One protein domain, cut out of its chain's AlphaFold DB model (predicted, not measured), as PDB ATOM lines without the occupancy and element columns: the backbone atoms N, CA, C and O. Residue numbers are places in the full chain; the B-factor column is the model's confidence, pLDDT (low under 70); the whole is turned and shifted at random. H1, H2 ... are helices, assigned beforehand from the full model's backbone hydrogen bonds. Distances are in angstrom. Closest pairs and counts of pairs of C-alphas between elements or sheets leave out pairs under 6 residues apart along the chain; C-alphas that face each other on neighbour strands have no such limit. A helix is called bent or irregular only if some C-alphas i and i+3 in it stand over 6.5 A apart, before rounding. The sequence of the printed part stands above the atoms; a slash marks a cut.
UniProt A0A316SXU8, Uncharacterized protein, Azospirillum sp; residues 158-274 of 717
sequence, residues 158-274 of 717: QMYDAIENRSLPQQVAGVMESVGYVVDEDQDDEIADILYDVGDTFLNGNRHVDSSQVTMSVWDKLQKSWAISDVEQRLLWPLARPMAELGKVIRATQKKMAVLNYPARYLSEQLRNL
ATOM      1  N   GLN A 158      -9.827  24.374  32.706       84.62
ATOM      2  CA  GLN A 158     -10.689  25.463  33.190       84.62
ATOM      3  C   GLN A 158     -10.227  26.065  34.528       84.62
ATOM      4  O   GLN A 158     -10.582  27.203  34.845       84.62
ATOM      5  N   MET A 159      -9.504  25.305  35.359       90.81
ATOM      6  CA  MET A 159      -8.896  25.822  36.583       90.81
ATOM      7  C   MET A 159      -7.709  26.724  36.254       90.81
ATOM      8  O   MET A 159      -7.646  27.815  36.813       90.81
ATOM      9  N   TYR A 160      -6.815  26.289  35.364       89.94
ATOM     10  CA  TYR A 160      -5.667  27.076  34.908       89.94
ATOM     11  C   TYR A 160      -6.123  28.384  34.267       89.94
ATOM     12  O   TYR A 160      -5.741  29.458  34.725       89.94
ATOM     13  N   ASP A 161      -7.093  28.316  33.355       86.94
ATOM     14  CA  ASP A 161      -7.681  29.507  32.741       86.94
ATOM     15  C   ASP A 161      -8.287  30.441  33.802       86.94
ATOM     16  O   ASP A 161      -8.230  31.664  33.693       86.94
ATOM     17  N   ALA A 162      -8.901  29.897  34.856       88.69
ATOM     18  CA  ALA A 162      -9.461  30.701  35.938       88.69
ATOM     19  C   ALA A 162      -8.391  31.317  36.858       88.69
ATOM     20  O   ALA A 162      -8.677  32.337  37.491       88.69
ATOM     21  N   ILE A 163      -7.203  30.714  36.957       89.38
ATOM     22  CA  ILE A 163      -6.037  31.261  37.663       89.38
ATOM     23  C   ILE A 163      -5.493  32.462  36.878       89.38
ATOM     24  O   ILE A 163      -5.347  33.539  37.463       89.38
ATOM     25  N   GLU A 164      -5.339  32.315  35.561       88.00
ATOM     26  CA  GLU A 164      -4.886  33.381  34.655       88.00
ATOM     27  C   GLU A 164      -5.873  34.541  34.551       88.00
ATOM     28  O   GLU A 164      -5.524  35.701  34.755       88.00
ATOM     29  N   ASN A 165      -7.160  34.252  34.335       89.69
ATOM     30  CA  ASN A 165      -8.195  35.286  34.208       89.69
ATOM     31  C   ASN A 165      -8.373  36.130  35.479       89.69
ATOM     32  O   ASN A 165      -8.965  37.211  35.447       89.69
ATOM     33  N   ARG A 166      -7.923  35.619  36.626       90.25
ATOM     34  CA  ARG A 166      -7.918  36.342  37.902       90.25
ATOM     35  C   ARG A 166      -6.588  37.043  38.169       90.25
ATOM     36  O   ARG A 166      -6.461  37.658  39.227       90.25
ATOM     37  N   SER A 167      -5.632  36.940  37.250       90.38
ATOM     38  CA  SER A 167      -4.274  37.472  37.345       90.38
ATOM     39  C   SER A 167      -3.597  37.065  38.652       90.38
ATOM     40  O   SER A 167      -3.035  37.895  39.369       90.38
ATOM     41  N   LEU A 168      -3.773  35.801  39.055       90.75
ATOM     42  CA  LEU A 168      -3.188  35.295  40.295       90.75
ATOM     43  C   LEU A 168      -1.655  35.223  40.243       90.75
ATOM     44  O   LEU A 168      -1.070  35.595  41.264       90.75
ATOM     45  N   PRO A 169      -1.008  34.835  39.122       90.88
ATOM     46  CA  PRO A 169       0.447  34.910  39.003       90.88
ATOM     47  C   PRO A 169       0.959  36.333  39.240       90.88
ATOM     48  O   PRO A 169       1.723  36.557  40.176       90.88
ATOM     49  N   GLN A 170       0.371  37.329  38.567       90.19
ATOM     50  CA  GLN A 170       0.788  38.730  38.691       90.19
ATOM     51  C   GLN A 170       0.512  39.314  40.086       90.19
ATOM     52  O   GLN A 170       1.242  40.174  40.580       90.19
ATOM     53  N   GLN A 171      -0.537  38.848  40.774       90.94
ATOM     54  CA  GLN A 171      -0.772  39.214  42.175       90.94
ATOM     55  C   GLN A 171       0.290  38.636  43.118       90.94
ATOM     56  O   GLN A 171       0.614  39.279  44.117       90.94
ATOM     57  N   VAL A 172       0.806  37.436  42.839       88.31
ATOM     58  CA  VAL A 172       1.904  36.827  43.602       88.31
ATOM     59  C   VAL A 172       3.230  37.502  43.257       88.31
ATOM     60  O   VAL A 172       3.957  37.863  44.181       88.31
ATOM     61  N   ALA A 173       3.489  37.790  41.981       88.19
ATOM     62  CA  ALA A 173       4.632  38.577  41.528       88.19
ATOM     63  C   ALA A 173       4.700  39.932  42.245       88.19
ATOM     64  O   ALA A 173       5.685  40.235  42.914       88.19
ATOM     65  N   GLY A 174       3.601  40.696  42.256       87.25
ATOM     66  CA  GLY A 174       3.547  41.980  42.961       87.25
ATOM     67  C   GLY A 174       3.773  41.869  44.479       87.25
ATOM     68  O   GLY A 174       4.270  42.803  45.111       87.25
ATOM     69  N   VAL A 175       3.448  40.723  45.090       87.12
ATOM     70  CA  VAL A 175       3.796  40.444  46.494       87.12
ATOM     71  C   VAL A 175       5.298  40.196  46.651       87.12
ATOM     72  O   VAL A 175       5.890  40.753  47.578       87.12
ATOM     73  N   MET A 176       5.914  39.425  45.755       84.69
ATOM     74  CA  MET A 176       7.359  39.166  45.745       84.69
ATOM     75  C   MET A 176       8.154  40.470  45.564       84.69
ATOM     76  O   MET A 176       9.058  40.766  46.351       84.69
ATOM     77  N   GLU A 177       7.739  41.320  44.623       85.50
ATOM     78  CA  GLU A 177       8.341  42.639  44.391       85.50
ATOM     79  C   GLU A 177       8.246  43.560  45.608       85.50
ATOM     80  O   GLU A 177       9.201  44.259  45.952       85.50
ATOM     81  N   SER A 178       7.114  43.528  46.324       81.94
ATOM     82  CA  SER A 178       6.892  44.378  47.501       81.94
ATOM     83  C   SER A 178       7.862  44.111  48.660       81.94
ATOM     84  O   SER A 178       8.015  44.961  49.542       81.94
ATOM     85  N   VAL A 179       8.524  42.950  48.664       76.25
ATOM     86  CA  VAL A 179       9.516  42.557  49.677       76.25
ATOM     87  C   VAL A 179      10.953  42.664  49.144       76.25
ATOM     88  O   VAL A 179      11.902  42.565  49.918       76.25
ATOM     89  N   GLY A 180      11.121  43.025  47.867       73.50
ATOM     90  CA  GLY A 180      12.408  43.391  47.273       73.50
ATOM     91  C   GLY A 180      12.979  42.381  46.278       73.50
ATOM     92  O   GLY A 180      14.140  42.535  45.898       73.50
ATOM     93  N   TYR A 181      12.202  41.382  45.850       81.25
ATOM     94  CA  TYR A 181      12.577  40.501  44.740       81.25
ATOM     95  C   TYR A 181      12.292  41.167  43.393       81.25
ATOM     96  O   TYR A 181      11.399  42.000  43.285       81.25
ATOM     97  N   VAL A 182      13.053  40.812  42.362       78.62
ATOM     98  CA  VAL A 182      12.773  41.235  40.985       78.62
ATOM     99  C   VAL A 182      12.071  40.077  40.294       78.62
ATOM    100  O   VAL A 182      12.594  38.966  40.326       78.62
ATOM    101  N   VAL A 183      10.899  40.334  39.718       81.69
ATOM    102  CA  VAL A 183      10.138  39.356  38.936       81.69
ATOM    103  C   VAL A 183      10.189  39.812  37.480       81.69
ATOM    104  O   VAL A 183       9.729  40.905  37.159       81.69
ATOM    105  N   ASP A 184      10.820  39.022  36.621       82.12
ATOM    106  CA  ASP A 184      10.781  39.200  35.167       82.12
ATOM    107  C   ASP A 184       9.747  38.249  34.534       82.12
ATOM    108  O   ASP A 184       9.002  37.581  35.249       82.12
ATOM    109  N   GLU A 185       9.648  38.232  33.202       79.00
ATOM    110  CA  GLU A 185       8.666  37.405  32.481       79.00
ATOM    111  C   GLU A 185       8.861  35.902  32.749       79.00
ATOM    112  O   GLU A 185       7.888  35.218  33.056       79.00
ATOM    113  N   ASP A 186      10.107  35.411  32.751       81.44
ATOM    114  CA  ASP A 186      10.417  34.001  33.035       81.44
ATOM    115  C   ASP A 186      10.000  33.620  34.468       81.44
ATOM    116  O   ASP A 186       9.538  32.512  34.740       81.44
ATOM    117  N   GLN A 187      10.159  34.554  35.405       81.88
ATOM    118  CA  GLN A 187       9.761  34.379  36.794       81.88
ATOM    119  C   GLN A 187       8.236  34.506  37.015       81.88
ATOM    120  O   GLN A 187       7.720  33.890  37.948       81.88
ATOM    121  N   ASP A 188       7.500  35.263  36.191       81.81
ATOM    122  CA  ASP A 188       6.024  35.302  36.215       81.81
ATOM    123  C   ASP A 188       5.437  33.972  35.714       81.81
ATOM    124  O   ASP A 188       4.535  33.418  36.352       81.81
ATOM    125  N   ASP A 189       6.022  33.403  34.655       85.00
ATOM    126  CA  ASP A 189       5.686  32.066  34.148       85.00
ATOM    127  C   ASP A 189       5.987  30.983  35.197       85.00
ATOM    128  O   ASP A 189       5.157  30.112  35.469       85.00
ATOM    129  N   GLU A 190       7.129  31.077  35.884       87.50
ATOM    130  CA  GLU A 190       7.480  30.157  36.971       87.50
ATOM    131  C   GLU A 190       6.486  30.238  38.142       87.50
ATOM    132  O   GLU A 190       6.118  29.226  38.752       87.50
ATOM    133  N   ILE A 191       6.001  31.441  38.462       88.12
ATOM    134  CA  ILE A 191       4.944  31.620  39.458       88.12
ATOM    135  C   ILE A 191       3.651  30.954  38.975       88.12
ATOM    136  O   ILE A 191       3.018  30.251  39.768       88.12
ATOM    137  N   ALA A 192       3.250  31.144  37.717       87.50
ATOM    138  CA  ALA A 192       2.065  30.499  37.153       87.50
ATOM    139  C   ALA A 192       2.157  28.967  37.254       87.50
ATOM    140  O   ALA A 192       1.244  28.334  37.798       87.50
ATOM    141  N   ASP A 193       3.300  28.389  36.883       89.81
ATOM    142  CA  ASP A 193       3.585  26.957  37.001       89.81
ATOM    143  C   ASP A 193       3.469  26.455  38.445       89.81
ATOM    144  O   ASP A 193       2.844  25.421  38.713       89.81
ATOM    145  N   ILE A 194       3.999  27.206  39.414       90.69
ATOM    146  CA  ILE A 194       3.860  26.872  40.836       90.69
ATOM    147  C   ILE A 194       2.385  26.884  41.260       90.69
ATOM    148  O   ILE A 194       1.954  26.014  42.025       90.69
ATOM    149  N   LEU A 195       1.589  27.848  40.788       91.25
ATOM    150  CA  LEU A 195       0.160  27.921  41.107       91.25
ATOM    151  C   LEU A 195      -0.622  26.765  40.476       91.25
ATOM    152  O   LEU A 195      -1.519  26.225  41.134       91.25
ATOM    153  N   TYR A 196      -0.270  26.352  39.259       92.00
ATOM    154  CA  TYR A 196      -0.832  25.174  38.600       92.00
ATOM    155  C   TYR A 196      -0.492  23.892  39.359       92.00
ATOM    156  O   TYR A 196      -1.394  23.134  39.707       92.00
ATOM    157  N   ASP A 197       0.774  23.695  39.724       89.69
ATOM    158  CA  ASP A 197       1.255  22.529  40.474       89.69
ATOM    159  C   ASP A 197       0.611  22.439  41.871       89.69
ATOM    160  O   ASP A 197       0.168  21.375  42.326       89.69
ATOM    161  N   VAL A 198       0.457  23.572  42.566       88.44
ATOM    162  CA  VAL A 198      -0.312  23.591  43.817       88.44
ATOM    163  C   VAL A 198      -1.785  23.294  43.560       88.44
ATOM    164  O   VAL A 198      -2.368  22.490  44.294       88.44
ATOM    165  N   GLY A 199      -2.385  23.884  42.525       86.94
ATOM    166  CA  GLY A 199      -3.743  23.571  42.088       86.94
ATOM    167  C   GLY A 199      -3.948  22.067  41.921       86.94
ATOM    168  O   GLY A 199      -4.823  21.488  42.567       86.94
ATOM    169  N   ASP A 200      -3.068  21.418  41.170       86.44
ATOM    170  CA  ASP A 200      -3.046  19.979  40.918       86.44
ATOM    171  C   ASP A 200      -2.872  19.155  42.182       86.44
ATOM    172  O   ASP A 200      -3.577  18.165  42.396       86.44
ATOM    173  N   THR A 201      -1.962  19.575  43.057       86.12
ATOM    174  CA  THR A 201      -1.719  18.909  44.336       86.12
ATOM    175  C   THR A 201      -2.991  18.876  45.184       86.12
ATOM    176  O   THR A 201      -3.307  17.851  45.798       86.12
ATOM    177  N   PHE A 202      -3.750  19.974  45.211       85.38
ATOM    178  CA  PHE A 202      -5.022  20.033  45.928       85.38
ATOM    179  C   PHE A 202      -6.176  19.380  45.164       85.38
ATOM    180  O   PHE A 202      -7.076  18.848  45.805       85.38
ATOM    181  N   LEU A 203      -6.190  19.379  43.830       80.12
ATOM    182  CA  LEU A 203      -7.198  18.647  43.055       80.12
ATOM    183  C   LEU A 203      -7.061  17.128  43.244       80.12
ATOM    184  O   LEU A 203      -8.067  16.442  43.432       80.12
ATOM    185  N   ASN A 204      -5.828  16.614  43.249       74.62
ATOM    186  CA  ASN A 204      -5.523  15.184  43.335       74.62
ATOM    187  C   ASN A 204      -5.457  14.662  44.778       74.62
ATOM    188  O   ASN A 204      -5.807  13.514  45.062       74.62
ATOM    189  N   GLY A 205      -5.015  15.494  45.720       67.38
ATOM    190  CA  GLY A 205      -5.081  15.189  47.140       67.38
ATOM    191  C   GLY A 205      -6.496  15.429  47.654       67.38
ATOM    192  O   GLY A 205      -6.985  16.544  47.578       67.38
ATOM    193  N   ASN A 206      -7.146  14.428  48.256       58.06
ATOM    194  CA  ASN A 206      -8.448  14.546  48.949       58.06
ATOM    195  C   ASN A 206      -8.409  15.475  50.200       58.06
ATOM    196  O   ASN A 206      -8.992  15.178  51.244       58.06
ATOM    197  N   ARG A 207      -7.661  16.580  50.151       64.62
ATOM    198  CA  ARG A 207      -7.422  17.525  51.237       64.62
ATOM    199  C   ARG A 207      -8.453  18.644  51.179       64.62
ATOM    200  O   ARG A 207      -8.801  19.149  50.113       64.62
ATOM    201  N   HIS A 208      -8.930  19.049  52.352       71.81
ATOM    202  CA  HIS A 208      -9.755  20.240  52.468       71.81
ATOM    203  C   HIS A 208      -8.925  21.464  52.068       71.81
ATOM    204  O   HIS A 208      -7.862  21.699  52.637       71.81
ATOM    205  N   VAL A 209      -9.401  22.232  51.087       77.19
ATOM    206  CA  VAL A 209      -8.711  23.437  50.616       77.19
ATOM    207  C   VAL A 209      -8.931  24.555  51.630       77.19
ATOM    208  O   VAL A 209      -9.924  25.292  51.567       77.19
ATOM    209  N   ASP A 210      -8.005  24.659  52.579       80.88
ATOM    210  CA  ASP A 210      -7.878  25.800  53.480       80.88
ATOM    211  C   ASP A 210      -6.892  26.828  52.914       80.88
ATOM    212  O   ASP A 210      -5.836  26.476  52.389       80.88
ATOM    213  N   SER A 211      -7.224  28.112  53.060       77.00
ATOM    214  CA  SER A 211      -6.405  29.218  52.555       77.00
ATOM    215  C   SER A 211      -4.992  29.178  53.131       77.00
ATOM    216  O   SER A 211      -4.030  29.425  52.410       77.00
ATOM    217  N   SER A 212      -4.849  28.821  54.410       79.56
ATOM    218  CA  SER A 212      -3.545  28.746  55.078       79.56
ATOM    219  C   SER A 212      -2.694  27.613  54.506       79.56
ATOM    220  O   SER A 212      -1.500  27.784  54.293       79.56
ATOM    221  N   GLN A 213      -3.307  26.466  54.200       83.19
ATOM    222  CA  GLN A 213      -2.602  25.324  53.611       83.19
ATOM    223  C   GLN A 213      -2.182  25.582  52.164       83.19
ATOM    224  O   GLN A 213      -1.071  25.211  51.786       83.19
ATOM    225  N   VAL A 214      -3.039  26.234  51.370       86.25
ATOM    226  CA  VAL A 214      -2.692  26.671  50.008       86.25
ATOM    227  C   VAL A 214      -1.524  27.654  50.067       86.25
ATOM    228  O   VAL A 214      -0.533  27.453  49.375       86.25
ATOM    229  N   THR A 215      -1.587  28.633  50.978       85.38
ATOM    230  CA  THR A 215      -0.512  29.620  51.175       85.38
ATOM    231  C   THR A 215       0.808  28.954  51.541       85.38
ATOM    232  O   THR A 215       1.821  29.239  50.919       85.38
ATOM    233  N   MET A 216       0.804  28.022  52.498       84.19
ATOM    234  CA  MET A 216       2.021  27.307  52.891       84.19
ATOM    235  C   MET A 216       2.572  26.409  51.776       84.19
ATOM    236  O   MET A 216       3.782  26.241  51.690       84.19
ATOM    237  N   SER A 217       1.710  25.836  50.929       87.31
ATOM    238  CA  SER A 217       2.139  24.961  49.825       87.31
ATOM    239  C   SER A 217       2.761  25.755  48.678       87.31
ATOM    240  O   SER A 217       3.791  25.346  48.150       87.31
ATOM    241  N   VAL A 218       2.167  26.900  48.323       87.69
ATOM    242  CA  VAL A 218       2.765  27.836  47.358       87.69
ATOM    243  C   VAL A 218       4.061  28.406  47.922       87.69
ATOM    244  O   VAL A 218       5.068  28.415  47.228       87.69
ATOM    245  N   TRP A 219       4.070  28.791  49.201       86.12
ATOM    246  CA  TRP A 219       5.268  29.287  49.875       86.12
ATOM    247  C   TRP A 219       6.423  28.282  49.861       86.12
ATOM    248  O   TRP A 219       7.530  28.652  49.500       86.12
ATOM    249  N   ASP A 220       6.183  27.014  50.209       85.25
ATOM    250  CA  ASP A 220       7.228  25.979  50.206       85.25
ATOM    251  C   ASP A 220       7.827  25.769  48.805       85.25
ATOM    252  O   ASP A 220       9.036  25.580  48.671       85.25
ATOM    253  N   LYS A 221       7.000  25.836  47.754       87.62
ATOM    254  CA  LYS A 221       7.475  25.722  46.368       87.62
ATOM    255  C   LYS A 221       8.232  26.971  45.917       87.62
ATOM    256  O   LYS A 221       9.342  26.817  45.424       87.62
ATOM    257  N   LEU A 222       7.720  28.175  46.178       85.56
ATOM    258  CA  LEU A 222       8.432  29.432  45.899       85.56
ATOM    259  C   LEU A 222       9.774  29.496  46.636       85.56
ATOM    260  O   LEU A 222      10.794  29.835  46.046       85.56
ATOM    261  N   GLN A 223       9.799  29.101  47.912       83.06
ATOM    262  CA  GLN A 223      11.017  29.087  48.721       83.06
ATOM    263  C   GLN A 223      12.091  28.179  48.119       83.06
ATOM    264  O   GLN A 223      13.270  28.538  48.104       83.06
ATOM    265  N   LYS A 224      11.686  27.003  47.628       81.88
ATOM    266  CA  LYS A 224      12.590  26.054  46.972       81.88
ATOM    267  C   LYS A 224      13.064  26.558  45.620       81.88
ATOM    268  O   LYS A 224      14.248  26.426  45.331       81.88
ATOM    269  N   SER A 225      12.154  27.108  44.828       81.44
ATOM    270  CA  SER A 225      12.436  27.510  43.456       81.44
ATOM    271  C   SER A 225      13.357  28.734  43.412       81.44
ATOM    272  O   SER A 225      14.343  28.749  42.685       81.44
ATOM    273  N   TRP A 226      13.140  29.704  44.309       78.31
ATOM    274  CA  TRP A 226      13.887  30.970  44.340       78.31
ATOM    275  C   TRP A 226      14.969  31.015  45.430       78.31
ATOM    276  O   TRP A 226      15.518  32.074  45.736       78.31
ATOM    277  N   ALA A 227      15.272  29.868  46.052       72.19
ATOM    278  CA  ALA A 227      16.279  29.717  47.108       72.19
ATOM    279  C   ALA A 227      16.160  30.755  48.248       72.19
ATOM    280  O   ALA A 227      17.158  31.260  48.773       72.19
ATOM    281  N   ILE A 228      14.925  31.067  48.647       71.00
ATOM    282  CA  ILE A 228      14.628  32.093  49.647       71.00
ATOM    283  C   ILE A 228      15.118  31.617  51.026       71.00
ATOM    284  O   ILE A 228      14.648  30.616  51.577       71.00
ATOM    285  N   SER A 229      16.090  32.332  51.600       63.12
ATOM    286  CA  SER A 229      16.607  32.041  52.948       63.12
ATOM    287  C   SER A 229      15.571  32.370  54.037       63.12
ATOM    288  O   SER A 229      14.713  33.222  53.829       63.12
ATOM    289  N   ASP A 230      15.669  31.722  55.207       60.75
ATOM    290  CA  ASP A 230      14.719  31.700  56.352       60.75
ATOM    291  C   ASP A 230      14.232  33.062  56.930       60.75
ATOM    292  O   ASP A 230      13.544  33.110  57.953       60.75
ATOM    293  N   VAL A 231      14.565  34.197  56.316       52.59
ATOM    294  CA  VAL A 231      14.306  35.554  56.824       52.59
ATOM    295  C   VAL A 231      12.897  36.089  56.494       52.59
ATOM    296  O   VAL A 231      12.511  37.148  56.989       52.59
ATOM    297  N   GLU A 232      12.045  35.365  55.764       55.84
ATOM    298  CA  GLU A 232      10.802  35.952  55.225       55.84
ATOM    299  C   GLU A 232       9.487  35.311  55.665       55.84
ATOM    300  O   GLU A 232       8.533  35.189  54.901       55.84
ATOM    301  N   GLN A 233       9.315  35.134  56.976       59.41
ATOM    302  CA  GLN A 233       7.958  35.091  57.557       59.41
ATOM    303  C   GLN A 233       7.101  36.333  57.191       59.41
ATOM    304  O   GLN A 233       5.884  36.318  57.372       59.41
ATOM    305  N   ARG A 234       7.713  37.405  56.657       64.69
ATOM    306  CA  ARG A 234       7.050  38.613  56.139       64.69
ATOM    307  C   ARG A 234       6.254  38.395  54.846       64.69
ATOM    308  O   ARG A 234       5.300  39.138  54.652       64.69
ATOM    309  N   LEU A 235       6.599  37.409  54.010       70.62
ATOM    310  CA  LEU A 235       5.907  37.122  52.740       70.62
ATOM    311  C   LEU A 235       4.633  36.284  52.926       70.62
ATOM    312  O   LEU A 235       3.672  36.434  52.173       70.62
ATOM    313  N   LEU A 236       4.574  35.470  53.983       73.12
ATOM    314  CA  LEU A 236       3.430  34.598  54.275       73.12
ATOM    315  C   LEU A 236       2.107  35.363  54.439       73.12
ATOM    316  O   LEU A 236       1.056  34.883  54.017       73.12
ATOM    317  N   TRP A 237       2.141  36.551  55.052       78.12
ATOM    318  CA  TRP A 237       0.929  37.336  55.303       78.12
ATOM    319  C   TRP A 237       0.395  38.051  54.047       78.12
ATOM    320  O   TRP A 237      -0.794  37.906  53.757       78.12
ATOM    321  N   PRO A 238       1.222  38.765  53.255       83.44
ATOM    322  CA  PRO A 238       0.815  39.306  51.957       83.44
ATOM    323  C   PRO A 238       0.323  38.246  50.961       83.44
ATOM    324  O   PRO A 238      -0.666  38.487  50.268       83.44
ATOM    325  N   LEU A 239       0.938  37.054  50.941       83.94
ATOM    326  CA  LEU A 239       0.511  35.947  50.076       83.94
ATOM    327  C   LEU A 239      -0.874  35.397  50.447       83.94
ATOM    328  O   LEU A 239      -1.575  34.876  49.587       83.94
ATOM    329  N   ALA A 240      -1.344  35.556  51.686       84.38
ATOM    330  CA  ALA A 240      -2.611  34.965  52.121       84.38
ATOM    331  C   ALA A 240      -3.827  35.399  51.271       84.38
ATOM    332  O   ALA A 240      -4.776  34.628  51.107       84.38
ATOM    333  N   ARG A 241      -3.816  36.618  50.707       85.69
ATOM    334  CA  ARG A 241      -4.920  37.152  49.887       85.69
ATOM    335  C   ARG A 241      -5.033  36.490  48.503       85.69
ATOM    336  O   ARG A 241      -6.114  35.961  48.233       85.69
ATOM    337  N   PRO A 242      -3.998  36.477  47.636       88.44
ATOM    338  CA  PRO A 242      -4.066  35.752  46.363       88.44
ATOM    339  C   PRO A 242      -4.316  34.251  46.574       88.44
ATOM    340  O   PRO A 242      -5.085  33.636  45.836       88.44
ATOM    341  N   MET A 243      -3.790  33.676  47.659       91.25
ATOM    342  CA  MET A 243      -3.998  32.265  48.004       91.25
ATOM    343  C   MET A 243      -5.439  31.944  48.419       91.25
ATOM    344  O   MET A 243      -5.930  30.842  48.163       91.25
ATOM    345  N   ALA A 244      -6.163  32.904  49.000       87.81
ATOM    346  CA  ALA A 244      -7.588  32.750  49.283       87.81
ATOM    347  C   ALA A 244      -8.428  32.674  47.996       87.81
ATOM    348  O   ALA A 244      -9.407  31.919  47.949       87.81
ATOM    349  N   GLU A 245      -8.059  33.433  46.957       89.75
ATOM    350  CA  GLU A 245      -8.703  33.381  45.640       89.75
ATOM    351  C   GLU A 245      -8.336  32.109  44.874       89.75
ATOM    352  O   GLU A 245      -9.245  31.442  44.373       89.75
ATOM    353  N   LEU A 246      -7.061  31.702  44.886       90.62
ATOM    354  CA  LEU A 246      -6.631  30.400  44.366       90.62
ATOM    355  C   LEU A 246      -7.426  29.266  45.030       90.62
ATOM    356  O   LEU A 246      -8.034  28.434  44.359       90.62
ATOM    357  N   GLY A 247      -7.553  29.298  46.359       88.62
ATOM    358  CA  GLY A 247      -8.356  28.330  47.100       88.62
ATOM    359  C   GLY A 247      -9.843  28.324  46.713       88.62
ATOM    360  O   GLY A 247     -10.493  27.281  46.785       88.62
ATOM    361  N   LYS A 248     -10.432  29.452  46.280       90.44
ATOM    362  CA  LYS A 248     -11.811  29.478  45.746       90.44
ATOM    363  C   LYS A 248     -11.903  28.802  44.380       90.44
ATOM    364  O   LYS A 248     -12.861  28.057  44.169       90.44
ATOM    365  N   VAL A 249     -10.937  29.050  43.495       90.12
ATOM    366  CA  VAL A 249     -10.855  28.425  42.165       90.12
ATOM    367  C   VAL A 249     -10.724  26.908  42.308       90.12
ATOM    368  O   VAL A 249     -11.588  26.178  41.823       90.12
ATOM    369  N   ILE A 250      -9.757  26.446  43.108       88.81
ATOM    370  CA  ILE A 250      -9.536  25.019  43.379       88.81
ATOM    371  C   ILE A 250     -10.806  24.368  43.951       88.81
ATOM    372  O   ILE A 250     -11.244  23.334  43.452       88.81
ATOM    373  N   ARG A 251     -11.476  24.977  44.945       88.06
ATOM    374  CA  ARG A 251     -12.722  24.420  45.523       88.06
ATOM    375  C   ARG A 251     -13.863  24.310  44.515       88.06
ATOM    376  O   ARG A 251     -14.633  23.347  44.561       88.06
ATOM    377  N   ALA A 252     -14.020  25.303  43.641       88.38
ATOM    378  CA  ALA A 252     -15.058  25.281  42.615       88.38
ATOM    379  C   ALA A 252     -14.825  24.128  41.626       88.38
ATOM    380  O   ALA A 252     -15.772  23.405  41.301       88.38
ATOM    381  N   THR A 253     -13.572  23.913  41.222       87.44
ATOM    382  CA  THR A 253     -13.169  22.803  40.351       87.44
ATOM    383  C   THR A 253     -13.299  21.451  41.057       87.44
ATOM    384  O   THR A 253     -13.949  20.556  40.515       87.44
ATOM    385  N   GLN A 254     -12.840  21.320  42.310       85.75
ATOM    386  CA  GLN A 254     -13.025  20.112  43.128       85.75
ATOM    387  C   GLN A 254     -14.500  19.708  43.236       85.75
ATOM    388  O   GLN A 254     -14.827  18.528  43.135       85.75
ATOM    389  N   LYS A 255     -15.419  20.669  43.410       85.00
ATOM    390  CA  LYS A 255     -16.859  20.379  43.497       85.00
ATOM    391  C   LYS A 255     -17.407  19.785  42.198       85.00
ATOM    392  O   LYS A 255     -18.249  18.892  42.258       85.00
ATOM    393  N   LYS A 256     -16.943  20.267  41.041       84.50
ATOM    394  CA  LYS A 256     -17.321  19.720  39.729       84.50
ATOM    395  C   LYS A 256     -16.689  18.341  39.502       84.50
ATOM    396  O   LYS A 256     -17.396  17.419  39.109       84.50
ATOM    397  N   MET A 257     -15.406  18.174  39.832       82.44
ATOM    398  CA  MET A 257     -14.700  16.889  39.739       82.44
ATOM    399  C   MET A 257     -15.292  15.823  40.667       82.44
ATOM    400  O   MET A 257     -15.422  14.669  40.272       82.44
ATOM    401  N   ALA A 258     -15.741  16.187  41.871       79.50
ATOM    402  CA  ALA A 258     -16.324  15.249  42.830       79.50
ATOM    403  C   ALA A 258     -17.556  14.506  42.281       79.50
ATOM    404  O   ALA A 258     -17.760  13.337  42.609       79.50
ATOM    405  N   VAL A 259     -18.344  15.152  41.411       79.94
ATOM    406  CA  VAL A 259     -19.501  14.535  40.732       79.94
ATOM    407  C   VAL A 259     -19.063  13.424  39.770       79.94
ATOM    408  O   VAL A 259     -19.795  12.456  39.576       79.94
ATOM    409  N   LEU A 260     -17.859  13.537  39.208       79.25
ATOM    410  CA  LEU A 260     -17.262  12.584  38.272       79.25
ATOM    411  C   LEU A 260     -16.429  11.503  38.975       79.25
ATOM    412  O   LEU A 260     -16.377  10.367  38.511       79.25
ATOM    413  N   ASN A 261     -15.836  11.824  40.128       77.06
ATOM    414  CA  ASN A 261     -14.951  10.925  40.872       77.06
ATOM    415  C   ASN A 261     -15.659   9.653  41.346       77.06
ATOM    416  O   ASN A 261     -15.059   8.580  41.335       77.06
ATOM    417  N   TYR A 262     -16.924   9.752  41.767       77.25
ATOM    418  CA  TYR A 262     -17.668   8.577  42.223       77.25
ATOM    419  C   TYR A 262     -17.992   7.610  41.068       77.25
ATOM    420  O   TYR A 262     -17.604   6.443  41.171       77.25
ATOM    421  N   PRO A 263     -18.589   8.053  39.940       78.88
ATOM    422  CA  PRO A 263     -18.711   7.224  38.742       78.88
ATOM    423  C   PRO A 263     -17.371   6.683  38.225       78.88
ATOM    424  O   PRO A 263     -17.289   5.495  37.937       78.88
ATOM    425  N   ALA A 264     -16.310   7.497  38.166       83.00
ATOM    426  CA  ALA A 264     -14.987   7.057  37.713       83.00
ATOM    427  C   ALA A 264     -14.405   5.952  38.604       83.00
ATOM    428  O   ALA A 264     -13.918   4.933  38.109       83.00
ATOM    429  N   ARG A 265     -14.495   6.123  39.931       81.19
ATOM    430  CA  ARG A 265     -14.068   5.112  40.903       81.19
ATOM    431  C   ARG A 265     -14.872   3.830  40.746       81.19
ATOM    432  O   ARG A 265     -14.284   2.756  40.743       81.19
ATOM    433  N   TYR A 266     -16.187   3.948  40.592       80.69
ATOM    434  CA  TYR A 266     -17.063   2.797  40.428       80.69
ATOM    435  C   TYR A 266     -16.768   2.047  39.123       80.69
ATOM    436  O   TYR A 266     -16.585   0.839  39.154       80.69
ATOM    437  N   LEU A 267     -16.623   2.747  37.993       83.94
ATOM    438  CA  LEU A 267     -16.214   2.157  36.711       83.94
ATOM    439  C   LEU A 267     -14.857   1.454  36.812       83.94
ATOM    440  O   LEU A 267     -14.714   0.332  36.337       83.94
ATOM    441  N   SER A 268     -13.884   2.088  37.469       84.38
ATOM    442  CA  SER A 268     -12.554   1.507  37.697       84.38
ATOM    443  C   SER A 268     -12.628   0.246  38.560       84.38
ATOM    444  O   SER A 268     -11.943  -0.741  38.295       84.38
ATOM    445  N   GLU A 269     -13.477   0.255  39.587       84.31
ATOM    446  CA  GLU A 269     -13.715  -0.897  40.449       84.31
ATOM    447  C   GLU A 269     -14.408  -2.035  39.694       84.31
ATOM    448  O   GLU A 269     -13.968  -3.177  39.796       84.31
ATOM    449  N   GLN A 270     -15.416  -1.738  38.869       81.56
ATOM    450  CA  GLN A 270     -16.064  -2.748  38.030       81.56
ATOM    451  C   GLN A 270     -15.106  -3.320  36.982       81.56
ATOM    452  O   GLN A 270     -15.043  -4.535  36.833       81.56
ATOM    453  N   LEU A 271     -14.291  -2.485  36.327       83.31
ATOM    454  CA  LEU A 271     -13.232  -2.944  35.419       83.31
ATOM    455  C   LEU A 271     -12.273  -3.918  36.110       83.31
ATOM    456  O   LEU A 271     -11.920  -4.941  35.528       83.31
ATOM    457  N   ARG A 272     -11.900  -3.644  37.365       82.81
ATOM    458  CA  ARG A 272     -11.056  -4.538  38.170       82.81
ATOM    459  C   ARG A 272     -11.766  -5.840  38.556       82.81
ATOM    460  O   ARG A 272     -11.111  -6.867  38.702       82.81
ATOM    461  N   ASN A 273     -13.086  -5.804  38.726       80.06
ATOM    462  CA  ASN A 273     -13.884  -6.927  39.222       80.06
ATOM    463  C   ASN A 273     -14.446  -7.841  38.109       80.06
ATOM    464  O   ASN A 273     -15.024  -8.879  38.425       80.06
ATOM    465  N   LEU A 274     -14.282  -7.498  36.823       74.25
ATOM    466  CA  LEU A 274     -14.841  -8.249  35.681       74.25
ATOM    467  C   LEU A 274     -14.259  -9.665  35.481       74.25
ATOM    468  O   LEU A 274     -14.870 -10.474  34.778       74.25
TER     469      LEU A 274
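This is residues 158 to 274 of the 717 residues of an uncharacterized protein of Azospirillum sp (UniProt A0A316SXU8). One long, kinked helix, H5, is the spine; four shorter helices pack on its first part, and residues 259 to 274 stick out as a free arm that makes much of the length. H1 and H2 run back along H5, while H3 and H4 cross it at steeper angles. The printed part has 117 residues with five named helices, H1 to H5 in chain order, and no named strand: all helix. It is only just loose, close to compact, with a radius of gyration of the C-alphas of 16.5 A and spans of 59 by 29 by 23 A.

H5, residues 233 to 273, is 50.8 A long and ends at C-alpha 273 (-13.884, -6.927, 39.222). H1, residues 158 to 164, begins at C-alpha 158 (-10.689, 25.463, 33.190). H2 is residues 168 to 179, H3 residues 185 to 204, 28.5 A, and H4 residues 211 to 225, 21.0 A.

H5 and H3 are the hubs, touching four helices each. H5 has a kink of 50 degrees near residue 241, yet is neither bent nor irregular, but only just: C-alphas 238 and 241 are 6.5 A apart. H4 touches residues 236 to 247 of H5, about perpendicular at 79 degrees, with C-alphas 211 and 244 closest at 5.0 A. H1 touches residues 246 to 253 of H5, opposite ways at a shallow 12 degrees; C-alphas 159 and 253 are closest, 6.4 A. H2 touches residues 234 to 246 of H5, closest at C-alphas 168 and 242, 6.1 A. H1 and H2 are apart from H4. Every O i to N i+4 pair is within hydrogen-bond range in H1, H3 and H4, against 7 of 8 in H2 and 29 of 37 in H5.

The C-alphas of Gly 180 and Leu 274, the two farthest apart, are 59.5 A apart. The printed part has no cut and no long link. Its mean pLDDT is 82.4; residues 205 to 207 and 229 to 234 are under 70.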